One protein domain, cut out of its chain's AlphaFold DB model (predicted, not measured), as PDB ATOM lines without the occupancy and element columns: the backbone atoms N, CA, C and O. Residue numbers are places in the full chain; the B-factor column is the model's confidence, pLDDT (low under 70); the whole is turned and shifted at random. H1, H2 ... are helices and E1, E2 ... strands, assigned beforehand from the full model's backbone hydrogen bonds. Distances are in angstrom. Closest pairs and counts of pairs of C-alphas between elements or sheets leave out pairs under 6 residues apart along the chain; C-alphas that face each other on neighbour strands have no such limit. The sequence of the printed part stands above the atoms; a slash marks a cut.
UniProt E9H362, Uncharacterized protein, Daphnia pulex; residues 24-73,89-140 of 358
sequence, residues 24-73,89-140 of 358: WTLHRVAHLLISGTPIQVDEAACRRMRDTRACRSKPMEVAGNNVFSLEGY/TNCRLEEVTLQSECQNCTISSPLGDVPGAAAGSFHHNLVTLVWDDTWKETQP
ATOM      1  N   TRP A  24      22.879   5.960  -1.776       24.70
ATOM      2  CA  TRP A  24      23.566   7.228  -1.997       24.70
ATOM      3  C   TRP A  24      24.277   7.693  -0.735       24.70
ATOM      4  O   TRP A  24      23.664   7.806   0.328       24.70
ATOM      5  N   THR A  25      25.561   8.014  -0.867       25.00
ATOM      6  CA  THR A  25      26.310   8.741   0.163       25.00
ATOM      7  C   THR A  25      26.383  10.205  -0.254       25.00
ATOM      8  O   THR A  25      26.837  10.521  -1.350       25.00
ATOM      9  N   LEU A  26      25.890  11.096   0.601       32.25
ATOM     10  CA  LEU A  26      25.905  12.543   0.414       32.25
ATOM     11  C   LEU A  26      26.897  13.142   1.407       32.25
ATOM     12  O   LEU A  26      26.803  12.941   2.615       32.25
ATOM     13  N   HIS A  27      27.888  13.862   0.903       27.80
ATOM     14  CA  HIS A  27      28.923  14.457   1.734       27.80
ATOM     15  C   HIS A  27      28.583  15.923   2.108       27.80
ATOM     16  O   HIS A  27      28.483  16.779   1.233       27.80
ATOM     17  N   ARG A  28      28.623  16.202   3.426       43.84
ATOM     18  CA  ARG A  28      28.761  17.484   4.186       43.84
ATOM     19  C   ARG A  28      27.440  18.271   4.330       43.84
ATOM     20  O   ARG A  28      26.522  17.974   3.593       43.84
ATOM     21  N   VAL A  29      27.164  19.211   5.250       32.44
ATOM     22  CA  VAL A  29      27.842  20.020   6.296       32.44
ATOM     23  C   VAL A  29      26.872  20.169   7.497       32.44
ATOM     24  O   VAL A  29      25.688  20.351   7.249       32.44
ATOM     25  N   ALA A  30      27.322  20.175   8.759       29.27
ATOM     26  CA  ALA A  30      26.544  20.516   9.958       29.27
ATOM     27  C   ALA A  30      27.116  21.752  10.687       29.27
ATOM     28  O   ALA A  30      28.317  21.856  10.923       29.27
ATOM     29  N   HIS A  31      26.258  22.701  11.070       38.97
ATOM     30  CA  HIS A  31      26.627  23.861  11.894       38.97
ATOM     31  C   HIS A  31      26.205  23.683  13.354       38.97
ATOM     32  O   HIS A  31      25.020  23.568  13.626       38.97
ATOM     33  N   LEU A  32      27.133  23.784  14.309       33.12
ATOM     34  CA  LEU A  32      26.792  23.832  15.737       33.12
ATOM     35  C   LEU A  32      27.275  25.142  16.365       33.12
ATOM     36  O   LEU A  32      28.456  25.313  16.659       33.12
ATOM     37  N   LEU A  33      26.360  26.079  16.592       33.12
ATOM     38  CA  LEU A  33      26.649  27.330  17.291       33.12
ATOM     39  C   LEU A  33      26.508  27.139  18.803       33.12
ATOM     40  O   LEU A  33      25.395  27.087  19.319       33.12
ATOM     41  N   ILE A  34      27.630  27.077  19.525       29.58
ATOM     42  CA  ILE A  34      27.635  27.079  20.994       29.58
ATOM     43  C   ILE A  34      28.123  28.447  21.501       29.58
ATOM     44  O   ILE A  34      29.324  28.699  21.530       29.58
ATOM     45  N   SER A  35      27.195  29.333  21.892       29.62
ATOM     46  CA  SER A  35      27.218  30.053  23.188       29.62
ATOM     47  C   SER A  35      25.948  30.908  23.381       29.62
ATOM     48  O   SER A  35      25.512  31.590  22.453       29.62
ATOM     49  N   GLY A  36      25.374  30.878  24.592       45.06
ATOM     50  CA  GLY A  36      24.350  31.797  25.125       45.06
ATOM     51  C   GLY A  36      22.935  31.681  24.544       45.06
ATOM     52  O   GLY A  36      21.977  31.500  25.288       45.06
ATOM     53  N   THR A  37      22.816  31.747  23.222       53.25
ATOM     54  CA  THR A  37      21.599  31.522  22.427       53.25
ATOM     55  C   THR A  37      22.051  31.081  21.033       53.25
ATOM     56  O   THR A  37      22.664  31.895  20.332       53.25
ATOM     57  N   PRO A  38      21.810  29.831  20.603       61.41
ATOM     58  CA  PRO A  38      22.211  29.393  19.271       61.41
ATOM     59  C   PRO A  38      21.438  30.201  18.221       61.41
ATOM     60  O   PRO A  38      20.217  30.330  18.300       61.41
ATOM     61  N   ILE A  39      22.151  30.787  17.261       66.00
ATOM     62  CA  ILE A  39      21.546  31.568  16.176       66.00
ATOM     63  C   ILE A  39      21.342  30.620  15.000       66.00
ATOM     64  O   ILE A  39      22.304  30.034  14.524       66.00
ATOM     65  N   GLN A  40      20.121  30.464  14.500       65.25
ATOM     66  CA  GLN A  40      19.913  29.656  13.302       65.25
ATOM     67  C   GLN A  40      20.629  30.298  12.103       65.25
ATOM     68  O   GLN A  40      20.468  31.490  11.835       65.25
ATOM     69  N   VAL A  41      21.418  29.504  11.381       72.06
ATOM     70  CA  VAL A  41      22.067  29.919  10.131       72.06
ATOM     71  C   VAL A  41      21.132  29.568   8.977       72.06
ATOM     72  O   VAL A  41      20.710  28.420   8.862       72.06
ATOM     73  N   ASP A  42      20.783  30.536   8.133       78.19
ATOM     74  CA  ASP A  42      19.982  30.263   6.937       78.19
ATOM     75  C   ASP A  42      20.778  29.443   5.902       78.19
ATOM     76  O   ASP A  42      22.006  29.333   5.958       78.19
ATOM     77  N   GLU A  43      20.079  28.830   4.946       82.19
ATOM     78  CA  GLU A  43      20.719  28.014   3.909       82.19
ATOM     79  C   GLU A  43      21.785  28.807   3.131       82.19
ATOM     80  O   GLU A  43      22.892  28.318   2.902       82.19
ATOM     81  N   ALA A  44      21.486  30.054   2.761       82.69
ATOM     82  CA  ALA A  44      22.379  30.888   1.964       82.69
ATOM     83  C   ALA A  44      23.669  31.265   2.714       82.69
ATOM     84  O   ALA A  44      24.752  31.309   2.125       82.69
ATOM     85  N   ALA A  45      23.600  31.556   4.013       80.25
ATOM     86  CA  ALA A  45      24.777  31.766   4.846       80.25
ATOM     87  C   ALA A  45      25.552  30.465   5.048       80.25
ATOM     88  O   ALA A  45      26.772  30.500   4.934       80.25
ATOM     89  N   CYS A  46      24.874  29.332   5.250       82.69
ATOM     90  CA  CYS A  46      25.521  28.024   5.359       82.69
ATOM     91  C   CYS A  46      26.308  27.674   4.082       82.69
ATOM     92  O   CYS A  46      27.494  27.348   4.156       82.69
ATOM     93  N   ARG A  47      25.708  27.849   2.894       84.81
ATOM     94  CA  ARG A  47      26.393  27.661   1.598       84.81
ATOM     95  C   ARG A  47      27.601  28.586   1.454       84.81
ATOM     96  O   ARG A  47      28.688  28.127   1.120       84.81
ATOM     97  N   ARG A  48      27.463  29.871   1.807       83.38
ATOM     98  CA  ARG A  48      28.597  30.814   1.800       83.38
ATOM     99  C   ARG A  48      29.713  30.384   2.746       83.38
ATOM    100  O   ARG A  48      30.875  30.457   2.362       83.38
ATOM    101  N   MET A  49      29.386  29.927   3.954       83.75
ATOM    102  CA  MET A  49      30.371  29.440   4.924       83.75
ATOM    103  C   MET A  49      31.085  28.181   4.424       83.75
ATOM    104  O   MET A  49      32.303  28.088   4.560       83.75
ATOM    105  N   ARG A  50      30.361  27.248   3.794       83.75
ATOM    106  CA  ARG A  50      30.925  26.062   3.131       83.75
ATOM    107  C   ARG A  50      31.917  26.451   2.031       83.75
ATOM    108  O   ARG A  50      33.035  25.942   2.021       83.75
ATOM    109  N   ASP A  51      31.516  27.352   1.137       84.94
ATOM    110  CA  ASP A  51      32.282  27.681  -0.073       84.94
ATOM    111  C   ASP A  51      33.495  28.568   0.231       84.94
ATOM    112  O   ASP A  51      34.576  28.367  -0.314       84.94
ATOM    113  N   THR A  52      33.333  29.543   1.129       83.12
ATOM    114  CA  THR A  52      34.379  30.530   1.444       83.12
ATOM    115  C   THR A  52      35.212  30.175   2.670       83.12
ATOM    116  O   THR A  52      36.217  30.834   2.927       83.12
ATOM    117  N   ARG A  53      34.788  29.172   3.456       83.75
ATOM    118  CA  ARG A  53      35.356  28.845   4.780       83.75
ATOM    119  C   ARG A  53      35.480  30.079   5.679       83.75
ATOM    120  O   ARG A  53      36.399  30.191   6.487       83.75
ATOM    121  N   ALA A  54      34.545  31.015   5.531       82.88
ATOM    122  CA  ALA A  54      34.521  32.273   6.254       82.88
ATOM    123  C   ALA A  54      33.158  32.490   6.911       82.88
ATOM    124  O   ALA A  54      32.109  32.238   6.319       82.88
ATOM    125  N   CYS A  55      33.170  33.024   8.130       81.19
ATOM    126  CA  CYS A  55      31.974  33.463   8.836       81.19
ATOM    127  C   CYS A  55      31.994  34.985   8.973       81.19
ATOM    128  O   CYS A  55      32.944  35.544   9.517       81.19
ATOM    129  N   ARG A  56      30.952  35.673   8.485       76.62
ATOM    130  CA  ARG A  56      30.857  37.152   8.512       76.62
ATOM    131  C   ARG A  56      32.121  37.847   7.984       76.62
ATOM    132  O   ARG A  56      32.628  38.785   8.597       76.62
ATOM    133  N   SER A  57      32.642  37.350   6.863       79.38
ATOM    134  CA  SER A  57      33.853  37.865   6.208       79.38
ATOM    135  C   SER A  57      35.157  37.685   6.999       79.38
ATOM    136  O   SER A  57      36.185  38.217   6.588       79.38
ATOM    137  N   LYS A  58      35.146  36.927   8.105       83.00
ATOM    138  CA  LYS A  58      36.356  36.481   8.802       83.00
ATOM    139  C   LYS A  58      36.658  35.024   8.441       83.00
ATOM    140  O   LYS A  58      35.724  34.216   8.454       83.00
ATOM    141  N   PRO A  59      37.915  34.675   8.123       85.19
ATOM    142  CA  PRO A  59      38.285  33.292   7.846       85.19
ATOM    143  C   PRO A  59      38.081  32.430   9.095       85.19
ATOM    144  O   PRO A  59      38.287  32.897  10.215       85.19
ATOM    145  N   MET A  60      37.642  31.190   8.900       83.38
ATOM    146  CA  MET A  60      37.525  30.196   9.966       83.38
ATOM    147  C   MET A  60      38.829  29.401  10.068       83.38
ATOM    148  O   MET A  60      39.466  29.106   9.057       83.38
ATOM    149  N   GLU A  61      39.211  29.036  11.283       85.69
ATOM    150  CA  GLU A  61      40.387  28.215  11.555       85.69
ATOM    151  C   GLU A  61      40.020  26.727  11.541       85.69
ATOM    152  O   GLU A  61      38.875  26.346  11.796       85.69
ATOM    153  N   VAL A  62      40.990  25.872  11.220       85.38
ATOM    154  CA  VAL A  62      40.812  24.415  11.258       85.38
ATOM    155  C   VAL A  62      40.889  23.960  12.714       85.38
ATOM    156  O   VAL A  62      41.956  24.006  13.317       85.38
ATOM    157  N   ALA A  63      39.766  23.508  13.268       74.62
ATOM    158  CA  ALA A  63      39.671  23.046  14.656       74.62
ATOM    159  C   ALA A  63      39.753  21.518  14.798       74.62
ATOM    160  O   ALA A  63      39.887  21.000  15.905       74.62
ATOM    161  N   GLY A  64      39.681  20.779  13.688       76.00
ATOM    162  CA  GLY A  64      39.800  19.324  13.663       76.00
ATOM    163  C   GLY A  64      39.674  18.756  12.251       76.00
ATOM    164  O   GLY A  64      39.587  19.501  11.274       76.00
ATOM    165  N   ASN A  65      39.629  17.425  12.141       74.88
ATOM    166  CA  ASN A  65      39.403  16.755  10.861       74.88
ATOM    167  C   ASN A  65      38.027  17.139  10.317       74.88
ATOM    168  O   ASN A  65      37.003  16.755  10.872       74.88
ATOM    169  N   ASN A  66      38.028  17.903   9.228       79.12
ATOM    170  CA  ASN A  66      36.835  18.427   8.575       79.12
ATOM    171  C   ASN A  66      35.930  19.304   9.474       79.12
ATOM    172  O   ASN A  66      34.732  19.436   9.216       79.12
ATOM    173  N   VAL A  67      36.507  19.935  10.507       79.12
ATOM    174  CA  VAL A  67      35.828  20.905  11.381       79.12
ATOM    175  C   VAL A  67      36.541  22.249  11.292       79.12
ATOM    176  O   VAL A  67      37.754  22.340  11.483       79.12
ATOM    177  N   PHE A  68      35.770  23.303  11.054       81.56
ATOM    178  CA  PHE A  68      36.236  24.679  10.985       81.56
ATOM    179  C   PHE A  68      35.488  25.505  12.019       81.56
ATOM    180  O   PHE A  68      34.269  25.378  12.151       81.56
ATOM    181  N   SER A  69      36.176  26.394  12.721       82.62
ATOM    182  CA  SER A  69      35.539  27.300  13.670       82.62
ATOM    183  C   SER A  69      36.130  28.698  13.625       82.62
ATOM    184  O   SER A  69      37.302  28.910  13.347       82.62
ATOM    185  N   LEU A  70      35.279  29.675  13.902       82.56
ATOM    186  CA  LEU A  70      35.665  31.026  14.256       82.56
ATOM    187  C   LEU A  70      35.260  31.206  15.711       82.56
ATOM    188  O   LEU A  70      34.071  31.310  16.004       82.56
ATOM    189  N   GLU A  71      36.232  31.216  16.610       78.56
ATOM    190  CA  GLU A  71      35.998  31.513  18.017       78.56
ATOM    191  C   GLU A  71      36.432  32.945  18.296       78.56
ATOM    192  O   GLU A  71      37.543  33.359  17.969       78.56
ATOM    193  N   GLY A  72      35.527  33.729  18.869       69.44
ATOM    194  CA  GLY A  72      35.856  35.016  19.440       69.44
ATOM    195  C   GLY A  72      35.783  34.931  20.957       69.44
ATOM    196  O   GLY A  72      34.884  34.307  21.522       69.44
ATOM    197  N   TYR A  73      36.674  35.657  21.617       69.00
ATOM    198  CA  TYR A  73      36.606  35.891  23.054       69.00
ATOM    199  C   TYR A  73      36.107  37.321  23.286       69.00
ATOM    200  O   TYR A  73      36.578  38.225  22.591       69.00
ATOM    201  N   THR A  89      30.369  36.469  18.638       73.19
ATOM    202  CA  THR A  89      29.705  35.456  17.818       73.19
ATOM    203  C   THR A  89      30.744  34.440  17.407       73.19
ATOM    204  O   THR A  89      31.663  34.773  16.661       73.19
ATOM    205  N   ASN A  90      30.570  33.215  17.885       78.94
ATOM    206  CA  ASN A  90      31.350  32.079  17.423       78.94
ATOM    207  C   ASN A  90      30.663  31.485  16.199       78.94
ATOM    208  O   ASN A  90      29.459  31.654  16.053       78.94
ATOM    209  N   CYS A  91      31.395  30.802  15.329       80.50
ATOM    210  CA  CYS A  91      30.842  30.040  14.216       80.50
ATOM    211  C   CYS A  91      31.544  28.691  14.142       80.50
ATOM    212  O   CYS A  91      32.748  28.626  14.352       80.50
ATOM    213  N   ARG A  92      30.831  27.619  13.798       82.38
ATOM    214  CA  ARG A  92      31.429  26.291  13.617       82.38
ATOM    215  C   ARG A  92      30.777  25.583  12.449       82.38
ATOM    216  O   ARG A  92      29.557  25.513  12.417       82.38
ATOM    217  N   LEU A  93      31.587  25.087  11.529       82.75
ATOM    218  CA  LEU A  93      31.241  24.391  10.297       82.75
ATOM    219  C   LEU A  93      31.868  22.996  10.369       82.75
ATOM    220  O   LEU A  93      33.083  22.878  10.481       82.75
ATOM    221  N   GLU A  94      31.059  21.953  10.303       82.19
ATOM    222  CA  GLU A  94      31.500  20.560  10.366       82.19
ATOM    223  C   GLU A  94      31.048  19.819   9.116       82.19
ATOM    224  O   GLU A  94      30.002  20.108   8.550       82.19
ATOM    225  N   GLU A  95      31.839  18.878   8.640       77.75
ATOM    226  CA  GLU A  95      31.511  18.091   7.461       77.75
ATOM    227  C   GLU A  95      31.055  16.694   7.871       77.75
ATOM    228  O   GLU A  95      31.819  15.922   8.442       77.75
ATOM    229  N   VAL A  96      29.806  16.364   7.557       75.69
ATOM    230  CA  VAL A  96      29.160  15.105   7.949       75.69
ATOM    231  C   VAL A  96      28.850  14.226   6.744       75.69
ATOM    232  O   VAL A  96      28.719  14.722   5.637       75.69
ATOM    233  N   THR A  97      28.708  12.920   6.926       73.81
ATOM    234  CA  THR A  97      28.197  12.019   5.882       73.81
ATOM    235  C   THR A  97      26.711  11.778   6.088       73.81
ATOM    236  O   THR A  97      26.299  11.408   7.184       73.81
ATOM    237  N   LEU A  98      25.930  11.957   5.032       73.50
ATOM    238  CA  LEU A  98      24.519  11.614   4.944       73.50
ATOM    239  C   LEU A  98      24.377  10.338   4.112       73.50
ATOM    240  O   LEU A  98      25.101  10.151   3.132       73.50
ATOM    241  N   GLN A  99      23.460   9.456   4.492       70.88
ATOM    242  CA  GLN A  99      23.231   8.196   3.784       70.88
ATOM    243  C   GLN A  99      21.746   8.028   3.491       70.88
ATOM    244  O   GLN A  99      20.919   8.238   4.372       70.88
ATOM    245  N   SER A 100      21.401   7.639   2.267       72.06
ATOM    246  CA  SER A 100      20.027   7.284   1.906       72.06
ATOM    247  C   SER A 100      19.996   5.996   1.096       72.06
ATOM    248  O   SER A 100      20.831   5.786   0.219       72.06
ATOM    249  N   GLU A 101      19.007   5.151   1.376       65.50
ATOM    250  CA  GLU A 101      18.788   3.878   0.680       65.50
ATOM    251  C   GLU A 101      18.110   4.068  -0.685       65.50
ATOM    252  O   GLU A 101      18.258   3.230  -1.567       65.50
ATOM    253  N   CYS A 102      17.363   5.162  -0.870       66.88
ATOM    254  CA  CYS A 102      16.693   5.468  -2.132       66.88
ATOM    255  C   CYS A 102      16.491   6.978  -2.336       66.88
ATOM    256  O   CYS A 102      16.671   7.780  -1.418       66.88
ATOM    257  N   GLN A 103      16.103   7.391  -3.547       64.94
ATOM    258  CA  GLN A 103      16.006   8.810  -3.916       64.94
ATOM    259  C   GLN A 103      14.971   9.606  -3.099       64.94
ATOM    260  O   GLN A 103      15.196  10.782  -2.855       64.94
ATOM    261  N   ASN A 104      13.901   8.957  -2.623       68.44
ATOM    262  CA  ASN A 104      12.856   9.569  -1.786       68.44
ATOM    263  C   ASN A 104      12.785   8.981  -0.365       68.44
ATOM    264  O   ASN A 104      11.837   9.253   0.374       68.44
ATOM    265  N   CYS A 105      13.758   8.159   0.022       74.62
ATOM    266  CA  CYS A 105      13.801   7.551   1.347       74.62
ATOM    267  C   CYS A 105      14.271   8.562   2.391       74.62
ATOM    268  O   CYS A 105      14.883   9.579   2.073       74.62
ATOM    269  N   THR A 106      14.005   8.265   3.660       77.12
ATOM    270  CA  THR A 106      14.583   9.008   4.780       77.12
ATOM    271  C   THR A 106      16.106   8.995   4.691       77.12
ATOM    272  O   THR A 106      16.719   7.934   4.567       77.12
ATOM    273  N   ILE A 107      16.705  10.178   4.765       77.75
ATOM    274  CA  ILE A 107      18.150  10.360   4.752       77.75
ATOM    275  C   ILE A 107      18.629  10.259   6.202       77.75
ATOM    276  O   ILE A 107      18.226  11.049   7.056       77.75
ATOM    277  N   SER A 108      19.500   9.295   6.480       70.50
ATOM    278  CA  SER A 108      20.159   9.156   7.772       70.50
ATOM    279  C   SER A 108      21.222  10.243   7.929       70.50
ATOM    280  O   SER A 108      22.137  10.368   7.106       70.50
ATOM    281  N   SER A 109      21.088  11.043   8.987       72.06
ATOM    282  CA  SER A 109      22.026  12.093   9.374       72.06
ATOM    283  C   SER A 109      22.512  11.876  10.810       72.06
ATOM    284  O   SER A 109      21.756  11.361  11.636       72.06
ATOM    285  N   PRO A 110      23.716  12.355  11.183       67.31
ATOM    286  CA  PRO A 110      24.135  12.427  12.586       67.31
ATOM    287  C   PRO A 110      23.174  13.209  13.497       67.31
ATOM    288  O   PRO A 110      23.251  13.087  14.717       67.31
ATOM    289  N   LEU A 111      22.286  14.025  12.918       67.69
ATOM    290  CA  LEU A 111      21.266  14.793  13.637       67.69
ATOM    291  C   LEU A 111      19.908  14.077  13.734       67.69
ATOM    292  O   LEU A 111      18.978  14.644  14.302       67.69
ATOM    293  N   GLY A 112      19.790  12.864  13.184       69.62
ATOM    294  CA  GLY A 112      18.552  12.088  13.106       69.62
ATOM    295  C   GLY A 112      18.023  11.932  11.678       69.62
ATOM    296  O   GLY A 112      18.727  12.191  10.701       69.62
ATOM    297  N   ASP A 113      16.772  11.493  11.559       77.19
ATOM    298  CA  ASP A 113      16.155  11.204  10.264       77.19
ATOM    299  C   ASP A 113      15.710  12.485   9.549       77.19
ATOM    300  O   ASP A 113      14.931  13.288  10.073       77.19
ATOM    301  N   VAL A 114      16.191  12.660   8.319       79.50
ATOM    302  CA  VAL A 114      15.838  13.775   7.439       79.50
ATOM    303  C   VAL A 114      14.842  13.287   6.377       79.50
ATOM    304  O   VAL A 114      15.039  12.215   5.798       79.50
ATOM    305  N   PRO A 115      13.771  14.039   6.070       81.06
ATOM    306  CA  PRO A 115      12.832  13.661   5.018       81.06
ATOM    307  C   PRO A 115      13.516  13.582   3.647       81.06
ATOM    308  O   PRO A 115      14.198  14.522   3.246       81.06
ATOM    309  N   GLY A 116      13.270  12.511   2.887       73.19
ATOM    310  CA  GLY A 116      13.847  12.330   1.547       73.19
ATOM    311  C   GLY A 116      13.444  13.392   0.522       73.19
ATOM    312  O   GLY A 116      14.184  13.657  -0.414       73.19
ATOM    313  N   ALA A 117      12.300  14.052   0.725       75.94
ATOM    314  CA  ALA A 117      11.836  15.155  -0.120       75.94
ATOM    315  C   ALA A 117      12.583  16.485   0.123       75.94
ATOM    316  O   ALA A 117      12.241  17.499  -0.487       75.94
ATOM    317  N   ALA A 118      13.551  16.524   1.044       77.75
ATOM    318  CA  ALA A 118      14.303  17.735   1.342       77.75
ATOM    319  C   ALA A 118      15.212  18.124   0.161       77.75
ATOM    320  O   ALA A 118      16.059  17.351  -0.284       77.75
ATOM    321  N   ALA A 119      15.043  19.348  -0.338       75.69
ATOM    322  CA  ALA A 119      15.702  19.849  -1.543       75.69
ATOM    323  C   ALA A 119      17.098  20.429  -1.248       75.69
ATOM    324  O   ALA A 119      17.336  21.622  -1.419       75.69
ATOM    325  N   GLY A 120      18.024  19.598  -0.764       77.25
ATOM    326  CA  GLY A 120      19.416  20.015  -0.546       77.25
ATOM    327  C   GLY A 120      19.666  20.812   0.737       77.25
ATOM    328  O   GLY A 120      20.804  21.197   1.000       77.25
ATOM    329  N   SER A 121      18.643  21.065   1.558       82.25
ATOM    330  CA  SER A 121      18.805  21.681   2.874       82.25
ATOM    331  C   SER A 121      17.810  21.134   3.894       82.25
ATOM    332  O   SER A 121      16.684  20.748   3.571       82.25
ATOM    333  N   PHE A 122      18.238  21.074   5.155       82.25
ATOM    334  CA  PHE A 122      17.391  20.673   6.272       82.25
ATOM    335  C   PHE A 122      17.782  21.417   7.539       82.25
ATOM    336  O   PHE A 122      18.961  21.616   7.825       82.25
ATOM    337  N   HIS A 123      16.782  21.802   8.324       79.12
ATOM    338  CA  HIS A 123      16.981  22.527   9.571       79.12
ATOM    339  C   HIS A 123      16.441  21.703  10.734       79.12
ATOM    340  O   HIS A 123      15.264  21.342  10.749       79.12
ATOM    341  N   HIS A 124      17.284  21.445  11.730       75.19
ATOM    342  CA  HIS A 124      16.895  20.737  12.943       75.19
ATOM    343  C   HIS A 124      17.615  21.311  14.157       75.19
ATOM    344  O   HIS A 124      18.833  21.438  14.148       75.19
ATOM    345  N   ASN A 125      16.867  21.663  15.208       69.44
ATOM    346  CA  ASN A 125      17.413  22.147  16.482       69.44
ATOM    347  C   ASN A 125      18.510  23.219  16.331       69.44
ATOM    348  O   ASN A 125      19.563  23.134  16.956       69.44
ATOM    349  N   LEU A 126      18.248  24.241  15.501       72.25
ATOM    350  CA  LEU A 126      19.151  25.379  15.236       72.25
ATOM    351  C   LEU A 126      20.434  25.008  14.467       72.25
ATOM    352  O   LEU A 126      21.288  25.868  14.247       72.25
ATOM    353  N   VAL A 127      20.531  23.762  14.005       75.62
ATOM    354  CA  VAL A 127      21.537  23.279  13.065       75.62
ATOM    355  C   VAL A 127      20.950  23.267  11.661       75.62
ATOM    356  O   VAL A 127      19.807  22.861  11.442       75.62
ATOM    357  N   THR A 128      21.762  23.695  10.704       80.81
ATOM    358  CA  THR A 128      21.434  23.668   9.282       80.81
ATOM    359  C   THR A 128      22.355  22.682   8.586       80.81
ATOM    360  O   THR A 128      23.577  22.797   8.691       80.81
ATOM    361  N   LEU A 129      21.745  21.722   7.900       82.19
ATOM    362  CA  LEU A 129      22.385  20.813   6.967       82.19
ATOM    363  C   LEU A 129      22.182  21.336   5.553       82.19
ATOM    364  O   LEU A 129      21.077  21.749   5.202       82.19
ATOM    365  N   VAL A 130      23.236  21.291   4.745       84.50
ATOM    366  CA  VAL A 130      23.164  21.611   3.318       84.50
ATOM    367  C   VAL A 130      23.991  20.618   2.529       84.50
ATOM    368  O   VAL A 130      25.144  20.380   2.881       84.50
ATOM    369  N   TRP A 131      23.418  20.110   1.443       84.69
ATOM    370  CA  TRP A 131      24.050  19.198   0.500       84.69
ATOM    371  C   TRP A 131      23.664  19.558  -0.944       84.69
ATOM    372  O   TRP A 131      22.675  20.254  -1.175       84.69
ATOM    373  N   ASP A 132      24.457  19.109  -1.922       79.69
ATOM    374  CA  ASP A 132      24.077  19.134  -3.342       79.69
ATOM    375  C   ASP A 132      24.141  17.723  -3.923       79.69
ATOM    376  O   ASP A 132      24.990  16.910  -3.547       79.69
ATOM    377  N   ASP A 133      23.284  17.472  -4.910       73.75
ATOM    378  CA  ASP A 133      23.210  16.200  -5.632       73.75
ATOM    379  C   ASP A 133      24.460  15.910  -6.481       73.75
ATOM    380  O   ASP A 133      24.658  14.791  -6.945       73.75
ATOM    381  N   THR A 134      25.341  16.894  -6.679       69.75
ATOM    382  CA  THR A 134      26.591  16.734  -7.438       69.75
ATOM    383  C   THR A 134      27.616  15.848  -6.731       69.75
ATOM    384  O   THR A 134      28.477  15.274  -7.393       69.75
ATOM    385  N   TRP A 135      27.521  15.708  -5.406       64.44
ATOM    386  CA  TRP A 135      28.389  14.844  -4.591       64.44
ATOM    387  C   TRP A 135      27.698  13.554  -4.164       64.44
ATOM    388  O   TRP A 135      28.131  12.892  -3.222       64.44
ATOM    389  N   LYS A 136      26.587  13.231  -4.824       68.12
ATOM    390  CA  LYS A 136      25.816  12.028  -4.576       68.12
ATOM    391  C   LYS A 136      26.570  10.847  -5.180       68.12
ATOM    392  O   LYS A 136      26.556  10.631  -6.390       68.12
ATOM    393  N   GLU A 137      27.250  10.087  -4.336       67.44
ATOM    394  CA  GLU A 137      27.946   8.880  -4.769       67.44
ATOM    395  C   GLU A 137      27.009   7.684  -4.647       67.44
ATOM    396  O   GLU A 137      26.510   7.391  -3.557       67.44
ATOM    397  N   THR A 138      26.767   6.986  -5.760       64.44
ATOM    398  CA  THR A 138      26.094   5.688  -5.729       64.44
ATOM    399  C   THR A 138      27.072   4.643  -5.215       64.44
ATOM    400  O   THR A 138      28.048   4.313  -5.893       64.44
ATOM    401  N   GLN A 139      26.811   4.096  -4.036       62.22
ATOM    402  CA  GLN A 139      27.504   2.903  -3.576       62.22
ATOM    403  C   GLN A 139      26.726   1.657  -4.012       62.22
ATOM    404  O   GLN A 139      25.497   1.631  -3.901       62.22
ATOM    405  N   PRO A 140      27.411   0.613  -4.519       61.81
ATOM    406  CA  PRO A 140      26.753  -0.648  -4.823       61.81
ATOM    407  C   PRO A 140      26.173  -1.248  -3.538       61.81
ATOM    408  O   PRO A 140      26.787  -1.155  -2.475       61.81
TER     409      PRO A 140
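This is residues 24 to 73 and 89 to 140 of the 358 residues of an uncharacterized protein of Daphnia pulex (UniProt E9H362). Four small sheets and one helix make an elongated body, with the sheet E2 E3 E4 toward one end and the sheet E5 E1 E10 toward the other, joined where E4 runs on into E5. The helix H1 packs on the hairpin E8 E9 and only grazes E2 E3 E4, while the hairpin E6 E7 sits beside E5. The printed part has 102 residues, in the order E1 H1 E2 E3 E4 E5 E6 E7 E8 E9 E10; it is mixed, helices and strands, though only 47 residues are in named elements, and each sheet is antiparallel. It is compact, with a radius of gyration of the C-alphas of 13.8 A, and only just elongated, spanning 46 by 23 by 21 A.

Find C-alpha 24 at (23.566, 7.228, -1.997), where E1, residues 24 to 27, begins. After it look for H1, residues 43 to 52, 14.1 A long from C-alpha 43 at (20.719, 28.014, 3.909). Then come E2, residues 61 to 64, and E3, residues 67 to 70, 10.5 A long. Beyond the cut you meet E4, residues 91 to 94, E5, residues 97 to 100, E6, residues 107 to 109, and E7, residues 112 to 114. E8, residues 121 to 124, E9, residues 127 to 130, and E10, residues 137 to 139, follow; E10 ends at C-alpha 139 at (27.504, 2.903, -3.576).

Begin at E1, the inner strand between the edge strands E5 and E10: N 26 and O 98 are 2.8 A apart, and N 25 and O 137 2.9 A. In H1 every O i to N i+4 pair is within hydrogen-bond range. The closest C-alphas of H1 and E9 are those of Glu 43 and Val 130, 6.9 A apart. H1 only grazes the sheet E2 E3 E4, with its residues 46 to 50. In that sheet look at N 61 and O 69 of the hairpin E2 and E3, 2.8 A apart, and at N 68 and O 93 between E3 and E4, 2.8 A. E4 runs on into E5 across a break of 2 residues, at 54 degrees. The closest C-alphas of E5 and E6 are those of Ser 100 and Ile 107, 4.6 A apart. In the hairpin E6 and E7, N 107 and O 114 are 2.8 A apart; in the hairpin E8 and E9, N 129 and O 122 are 2.8 A apart. E4 and E9 are apart.

The two C-alphas farthest apart are those of Tyr 73 and Pro 140, 47.0 A. Residues 74 to 88 are not printed, and C-alphas 73 and 89 are 8.7 A apart across the cut. The link from E1 to H1 is long, 15 residues. The mean pLDDT of the printed part is 70.5; 34 residues are under 70, among them residues 24 to 40 and 134 to 140.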